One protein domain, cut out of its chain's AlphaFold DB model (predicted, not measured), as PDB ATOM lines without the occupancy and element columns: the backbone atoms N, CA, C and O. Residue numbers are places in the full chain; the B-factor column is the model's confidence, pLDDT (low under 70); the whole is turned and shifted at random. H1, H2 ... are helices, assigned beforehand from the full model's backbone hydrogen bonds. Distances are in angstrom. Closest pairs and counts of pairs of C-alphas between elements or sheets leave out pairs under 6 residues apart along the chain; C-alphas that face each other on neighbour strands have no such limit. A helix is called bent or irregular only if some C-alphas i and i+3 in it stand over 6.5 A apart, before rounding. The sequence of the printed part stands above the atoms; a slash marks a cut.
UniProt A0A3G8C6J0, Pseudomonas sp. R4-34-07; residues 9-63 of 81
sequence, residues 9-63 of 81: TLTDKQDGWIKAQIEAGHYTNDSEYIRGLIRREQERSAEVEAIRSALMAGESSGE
ATOM      1  N   THR A   9     140.321 149.167 110.906       97.44
ATOM      2  CA  THR A   9     139.177 148.783 110.075       97.44
ATOM      3  C   THR A   9     139.689 148.138 108.798       97.44
ATOM      4  O   THR A   9     140.566 148.690 108.134       97.44
ATOM      5  N   LEU A  10     139.134 146.981 108.456       96.81
ATOM      6  CA  LEU A  10     139.442 146.232 107.245       96.81
ATOM      7  C   LEU A  10     138.149 145.981 106.474       96.81
ATOM      8  O   LEU A  10     137.060 145.987 107.043       96.81
ATOM      9  N   THR A  11     138.275 145.771 105.171       98.50
ATOM     10  CA  THR A  11     137.155 145.308 104.344       98.50
ATOM     11  C   THR A  11     136.878 143.828 104.611       98.50
ATOM     12  O   THR A  11     137.802 143.083 104.939       98.50
ATOM     13  N   ASP A  12     135.649 143.366 104.368       98.50
ATOM     14  CA  ASP A  12     135.283 141.945 104.520       98.50
ATOM     15  C   ASP A  12     136.187 141.020 103.692       98.50
ATOM     16  O   ASP A  12     136.573 139.935 104.124       98.50
ATOM     17  N   LYS A  13     136.606 141.478 102.504       98.56
ATOM     18  CA  LYS A  13     137.546 140.745 101.648       98.56
ATOM     19  C   LYS A  13     138.924 140.591 102.298       98.56
ATOM     20  O   LYS A  13     139.560 139.551 102.140       98.56
ATOM     21  N   GLN A  14     139.408 141.624 102.986       98.12
ATOM     22  CA  GLN A  14     140.686 141.572 103.697       98.12
ATOM     23  C   GLN A  14     140.591 140.658 104.918       98.12
ATOM     24  O   GLN A  14     141.485 139.843 105.104       98.12
ATOM     25  N   ASP A  15     139.511 140.742 105.697       97.75
ATOM     26  CA  ASP A  15     139.260 139.832 106.823       97.75
ATOM     27  C   ASP A  15     139.235 138.362 106.370       97.75
ATOM     28  O   ASP A  15     139.981 137.537 106.899       97.75
ATOM     29  N   GLY A  16     138.475 138.048 105.315       98.12
ATOM     30  CA  GLY A  16     138.427 136.697 104.750       98.12
ATOM     31  C   GLY A  16     139.794 136.200 104.273       98.12
ATOM     32  O   GLY A  16     140.154 135.045 104.499       98.12
ATOM     33  N   TRP A  17     140.601 137.079 103.673       97.19
ATOM     34  CA  TRP A  17     141.971 136.738 103.290       97.19
ATOM     35  C   TRP A  17     142.852 136.423 104.504       97.19
ATOM     36  O   TRP A  17     143.572 135.428 104.481       97.19
ATOM     37  N   ILE A  18     142.793 137.238 105.564       97.44
ATOM     38  CA  ILE A  18     143.569 137.029 106.798       97.44
ATOM     39  C   ILE A  18     143.214 135.681 107.428       97.44
ATOM     40  O   ILE A  18     144.112 134.900 107.745       97.44
ATOM     41  N   LYS A  19     141.917 135.381 107.544       97.56
ATOM     42  CA  LYS A  19     141.427 134.111 108.095       97.56
ATOM     43  C   LYS A  19     141.934 132.908 107.310       97.56
ATOM     44  O   LYS A  19     142.436 131.975 107.925       97.56
ATOM     45  N   ALA A  20     141.933 132.969 105.979       97.88
ATOM     46  CA  ALA A  20     142.477 131.895 105.149       97.88
ATOM     47  C   ALA A  20     143.976 131.635 105.411       97.88
ATOM     48  O   ALA A  20     144.419 130.489 105.383       97.88
ATOM     49  N   GLN A  21     144.770 132.675 105.704       97.38
ATOM     50  CA  GLN A  21     146.188 132.500 106.057       97.38
ATOM     51  C   GLN A  21     146.374 131.842 107.433       97.38
ATOM     52  O   GLN A  21     147.330 131.091 107.635       97.38
ATOM     53  N   ILE A  22     145.470 132.121 108.374       97.75
ATOM     54  CA  ILE A  22     145.463 131.505 109.708       97.75
ATOM     55  C   ILE A  22     145.025 130.039 109.612       97.75
ATOM     56  O   ILE A  22     145.689 129.168 110.166       97.75
ATOM     57  N   GLU A  23     143.963 129.749 108.859       97.50
ATOM     58  CA  GLU A  23     143.472 128.385 108.610       97.50
ATOM     59  C   GLU A  23     144.516 127.509 107.907       97.50
ATOM     60  O   GLU A  23     144.648 126.328 108.223       97.50
ATOM     61  N   ALA A  24     145.317 128.093 107.011       97.31
ATOM     62  CA  ALA A  24     146.457 127.424 106.384       97.31
ATOM     63  C   ALA A  24     147.628 127.145 107.353       97.31
ATOM     64  O   ALA A  24     148.605 126.501 106.971       97.31
ATOM     65  N   GLY A  25     147.561 127.628 108.599       96.06
ATOM     66  CA  GLY A  25     148.577 127.416 109.630       96.06
ATOM     67  C   GLY A  25     149.805 128.320 109.509       96.06
ATOM     68  O   GLY A  25     150.791 128.099 110.209       96.06
ATOM     69  N   HIS A  26     149.777 129.342 108.646       92.12
ATOM     70  CA  HIS A  26     150.900 130.275 108.498       92.12
ATOM     71  C   HIS A  26     151.013 131.258 109.671       92.12
ATOM     72  O   HIS A  26     152.100 131.767 109.944       92.12
ATOM     73  N   TYR A  27     149.897 131.528 110.355       96.75
ATOM     74  CA  TYR A  27     149.805 132.476 111.463       96.75
ATOM     75  C   TYR A  27     148.798 131.984 112.498       96.75
ATOM     76  O   TYR A  27     147.843 131.291 112.167       96.75
ATOM     77  N   THR A  28     148.979 132.382 113.754       96.19
ATOM     78  CA  THR A  28     148.099 131.980 114.863       96.19
ATOM     79  C   THR A  28     146.918 132.929 115.077       96.19
ATOM     80  O   THR A  28     145.942 132.549 115.717       96.19
ATOM     81  N   ASN A  29     147.012 134.178 114.601       96.69
ATOM     82  CA  ASN A  29     145.972 135.205 114.734       96.69
ATOM     83  C   ASN A  29     146.206 136.410 113.800       96.69
ATOM     84  O   ASN A  29     147.307 136.622 113.283       96.69
ATOM     85  N   ASP A  30     145.191 137.267 113.681       97.12
ATOM     86  CA  ASP A  30     145.187 138.469 112.837       97.12
ATOM     87  C   ASP A  30     146.331 139.433 113.170       97.12
ATOM     88  O   ASP A  30     146.994 139.974 112.284       97.12
ATOM     89  N   SER A  31     146.599 139.643 114.464       96.50
ATOM     90  CA  SER A  31     147.652 140.563 114.910       96.50
ATOM     91  C   SER A  31     149.044 140.059 114.536       96.50
ATOM     92  O   SER A  31     149.963 140.856 114.355       96.50
ATOM     93  N   GLU A  32     149.244 138.748 114.450       96.19
ATOM     94  CA  GLU A  32     150.480 138.154 113.953       96.19
ATOM     95  C   GLU A  32     150.636 138.344 112.449       96.19
ATOM     96  O   GLU A  32     151.683 138.832 112.017       96.19
ATOM     97  N   TYR A  33     149.583 138.064 111.681       96.75
ATOM     98  CA  TYR A  33     149.582 138.283 110.239       96.75
ATOM     99  C   TYR A  33     149.880 139.747 109.883       96.75
ATOM    100  O   TYR A  33     150.792 140.031 109.104       96.75
ATOM    101  N   ILE A  34     149.188 140.697 110.520       96.38
ATOM    102  CA  ILE A  34     149.378 142.136 110.279       96.38
ATOM    103  C   ILE A  34     150.808 142.572 110.628       96.38
ATOM    104  O   ILE A  34     151.430 143.316 109.870       96.38
ATOM    105  N   ARG A  35     151.378 142.090 111.742       95.94
ATOM    106  CA  ARG A  35     152.787 142.366 112.078       95.94
ATOM    107  C   ARG A  35     153.748 141.773 111.049       95.94
ATOM    108  O   ARG A  35     154.750 142.409 110.734       95.94
ATOM    109  N   GLY A  36     153.452 140.580 110.530       96.25
ATOM    110  CA  GLY A  36     154.201 139.958 109.440       96.25
ATOM    111  C   GLY A  36     154.204 140.819 108.177       96.25
ATOM    112  O   GLY A  36     155.270 141.076 107.622       96.25
ATOM    113  N   LEU A  37     153.040 141.339 107.779       96.00
ATOM    114  CA  LEU A  37     152.918 142.258 106.644       96.00
ATOM    115  C   LEU A  37     153.724 143.545 106.840       96.00
ATOM    116  O   LEU A  37     154.440 143.954 105.929       96.00
ATOM    117  N   ILE A  38     153.645 144.160 108.023       96.50
ATOM    118  CA  ILE A  38     154.417 145.372 108.337       96.50
ATOM    119  C   ILE A  38     155.919 145.093 108.230       96.50
ATOM    120  O   ILE A  38     156.640 145.890 107.638       96.50
ATOM    121  N   ARG A  39     156.389 143.959 108.763       97.25
ATOM    122  CA  ARG A  39     157.806 143.584 108.680       97.25
ATOM    123  C   ARG A  39     158.257 143.415 107.231       97.25
ATOM    124  O   ARG A  39     159.261 144.002 106.847       97.25
ATOM    125  N   ARG A  40     157.485 142.689 106.421       96.81
ATOM    126  CA  ARG A  40     157.784 142.499 104.995       96.81
ATOM    127  C   ARG A  40     157.844 143.832 104.246       96.81
ATOM    128  O   ARG A  40     158.696 144.017 103.384       96.81
ATOM    129  N   GLU A  41     156.950 144.766 104.567       97.88
ATOM    130  CA  GLU A  41     156.968 146.099 103.963       97.88
ATOM    131  C   GLU A  41     158.195 146.917 104.386       97.88
ATOM    132  O   GLU A  41     158.785 147.611 103.556       97.88
ATOM    133  N   GLN A  42     158.607 146.817 105.652       97.81
ATOM    134  CA  GLN A  42     159.829 147.452 106.148       97.81
ATOM    135  C   GLN A  42     161.078 146.891 105.462       97.81
ATOM    136  O   GLN A  42     161.920 147.670 105.027       97.81
ATOM    137  N   GLU A  43     161.173 145.567 105.323       97.88
ATOM    138  CA  GLU A  43     162.269 144.891 104.618       97.88
ATOM    139  C   GLU A  43     162.338 145.345 103.154       97.88
ATOM    140  O   GLU A  43     163.369 145.846 102.709       97.88
ATOM    141  N   ARG A  44     161.207 145.302 102.439       97.38
ATOM    142  CA  ARG A  44     161.106 145.782 101.052       97.38
ATOM    143  C   ARG A  44     161.509 147.252 100.913       97.38
ATOM    144  O   ARG A  44     162.198 147.625  99.969       97.38
ATOM    145  N   SER A  45     161.073 148.100 101.844       97.38
ATOM    146  CA  SER A  45     161.418 149.524 101.837       97.38
ATOM    147  C   SER A  45     162.909 149.748 102.087       97.38
ATOM    148  O   SER A  45     163.510 150.606 101.444       97.38
ATOM    149  N   ALA A  46     163.517 148.967 102.984       97.75
ATOM    150  CA  ALA A  46     164.946 149.033 103.263       97.75
ATOM    151  C   ALA A  46     165.788 148.614 102.047       97.75
ATOM    152  O   ALA A  46     166.777 149.276 101.742       97.75
ATOM    153  N   GLU A  47     165.376 147.574 101.315       97.50
ATOM    154  CA  GLU A  47     166.032 147.155 100.068       97.50
ATOM    155  C   GLU A  47     165.991 148.257  99.001       97.50
ATOM    156  O   GLU A  47     167.013 148.584  98.394       97.50
ATOM    157  N   VAL A  48     164.823 148.876  98.802       98.12
ATOM    158  CA  VAL A  48     164.665 149.988  97.851       98.12
ATOM    159  C   VAL A  48     165.542 151.174  98.243       98.12
ATOM    160  O   VAL A  48     166.194 151.767  97.383       98.12
ATOM    161  N   GLU A  49     165.581 151.518  99.530       98.00
ATOM    162  CA  GLU A  49     166.386 152.640 100.003       98.00
ATOM    163  C   GLU A  49     167.889 152.359  99.890       98.00
ATOM    164  O   GLU A  49     168.649 153.248  99.513       98.00
ATOM    165  N   ALA A  50     168.322 151.115 100.104       98.31
ATOM    166  CA  ALA A  50     169.709 150.715  99.881       98.31
ATOM    167  C   ALA A  50     170.124 150.893  98.412       98.31
ATOM    168  O   ALA A  50     171.186 151.455  98.133       98.31
ATOM    169  N   ILE A  51     169.271 150.482  97.466       98.38
ATOM    170  CA  ILE A  51     169.515 150.681  96.029       98.38
ATOM    171  C   ILE A  51     169.562 152.174  95.695       98.38
ATOM    172  O   ILE A  51     170.489 152.623  95.021       98.38
ATOM    173  N   ARG A  52     168.598 152.960  96.189       98.25
ATOM    174  CA  ARG A  52     168.559 154.412  95.964       98.25
ATOM    175  C   ARG A  52     169.818 155.094  96.499       98.25
ATOM    176  O   ARG A  52     170.403 155.918  95.804       98.25
ATOM    177  N   SER A  53     170.257 154.725  97.699       98.25
ATOM    178  CA  SER A  53     171.483 155.244  98.303       98.25
ATOM    179  C   SER A  53     172.719 154.912  97.464       98.25
ATOM    180  O   SER A  53     173.534 155.798  97.205       98.25
ATOM    181  N   ALA A  54     172.829 153.678  96.961       98.38
ATOM    182  CA  ALA A  54     173.928 153.272  96.087       98.38
ATOM    183  C   ALA A  54     173.939 154.037  94.751       98.38
ATOM    184  O   ALA A  54     175.008 154.433  94.285       98.38
ATOM    185  N   LEU A  55     172.766 154.291  94.160       98.31
ATOM    186  CA  LEU A  55     172.641 155.107  92.949       98.31
ATOM    187  C   LEU A  55     173.082 156.551  93.200       98.31
ATOM    188  O   LEU A  55     173.945 157.039  92.480       98.31
ATOM    189  N   MET A  56     172.585 157.194  94.263       98.31
ATOM    190  CA  MET A  56     172.994 158.560  94.624       98.31
ATOM    191  C   MET A  56     174.503 158.660  94.884       98.31
ATOM    192  O   MET A  56     175.141 159.631  94.477       98.31
ATOM    193  N   ALA A  57     175.090 157.654  95.540       98.19
ATOM    194  CA  ALA A  57     176.532 157.588  95.755       98.19
ATOM    195  C   ALA A  57     177.301 157.466  94.427       98.19
ATOM    196  O   ALA A  57     178.328 158.122  94.260       98.19
ATOM    197  N   GLY A  58     176.795 156.672  93.478       96.94
ATOM    198  CA  GLY A  58     177.348 156.551  92.129       96.94
ATOM    199  C   GLY A  58     177.246 157.848  91.324       96.94
ATOM    200  O   GLY A  58     178.242 158.295  90.761       96.94
ATOM    201  N   GLU A  59     176.085 158.500  91.327       96.94
ATOM    202  CA  GLU A  59     175.860 159.801  90.677       96.94
ATOM    203  C   GLU A  59     176.759 160.896  91.269       96.94
ATOM    204  O   GLU A  59     177.286 161.738  90.547       96.94
ATOM    205  N   SER A  60     177.006 160.841  92.579       97.62
ATOM    206  CA  SER A  60     177.895 161.775  93.281       97.62
ATOM    207  C   SER A  60     179.383 161.413  93.164       97.62
ATOM    208  O   SER A  60     180.229 162.142  93.678       97.62
ATOM    209  N   SER A  61     179.732 160.293  92.514       97.00
ATOM    210  CA  SER A  61     181.117 159.794  92.437       97.00
ATOM    211  C   SER A  61     181.986 160.490  91.380       97.00
ATOM    212  O   SER A  61     183.182 160.203  91.274       97.00
ATOM    213  N   GLY A  62     181.408 161.442  90.644       96.00
ATOM    214  CA  GLY A  62     182.065 162.219  89.597       96.00
ATOM    215  C   GLY A  62     181.685 161.761  88.189       96.00
ATOM    216  O   GLY A  62     180.825 160.904  88.001       96.00
ATOM    217  N   GLU A  63     182.335 162.353  87.187       96.19
ATOM    218  CA  GLU A  63     181.989 162.114  85.785       96.19
ATOM    219  C   GLU A  63     182.237 160.654  85.360       96.19
ATOM    220  O   GLU A  63     183.326 160.106  85.606       96.19
TER     221      GLU A  63
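Overview. This is residues 9 to 63 of the 81 residues of a protein of Pseudomonas sp. R4-34-07 (UniProt A0A3G8C6J0). Two helices make an L: a short one, H1, is the foot, and one long helix, H2, not bent, starts beside residues 18 to 22 of H1 and is the arm, which makes most of the length. A short loop, residues 24 to 29, joins them at the corner, and most of H2 sticks out free, from residue 37 on. The printed part has 55 residues with two named helices, H1 then H2, and no named strand; the class is all helix. It is extended, with a radius of gyration of the C-alphas of 18.0 A, and spans 56 by 21 by 14 A.

Along the chain. From Thr 9, three residues come before H1. H1 is residues 12 to 23, from C-alpha 12 at (135.283, 141.945, 104.520), and is 16.4 A long from first to last C-alpha. H2 is residues 30 to 59, from C-alpha 30 at (145.187, 138.469, 112.837) to C-alpha 59 at (175.860, 159.801, 90.677), 43.4 A. Residues 60 to 63 follow it.

Arrangement. H1 and H2 touch, with 6 pairs of C-alphas within 8 A. The closest C-alphas are those of Ile 18 and Asp 30, 6.4 A apart. H1 touches with residues 18 to 22 alone, and H2 with residues 30 to 33 alone. Their lines are about perpendicular, at 80 degrees, and their centres are 24.2 A apart. In both H1 and H2 every O i to N i+4 pair is within hydrogen-bond range. Neither helix is bent.

Size, cuts and confidence. The two C-alphas farthest apart are those of Glu 23 and Glu 63, at 56.1 A. Residues 9 to 14, of which 12 to 14 belong to H1, stand free, as do residues 37 to 63, of which 37 to 59 belong to H2. The link from H1 to H2 is short, with 6 residues. The printed part has no cut. The mean pLDDT of the printed part is 97.3, and no printed residue is under 70.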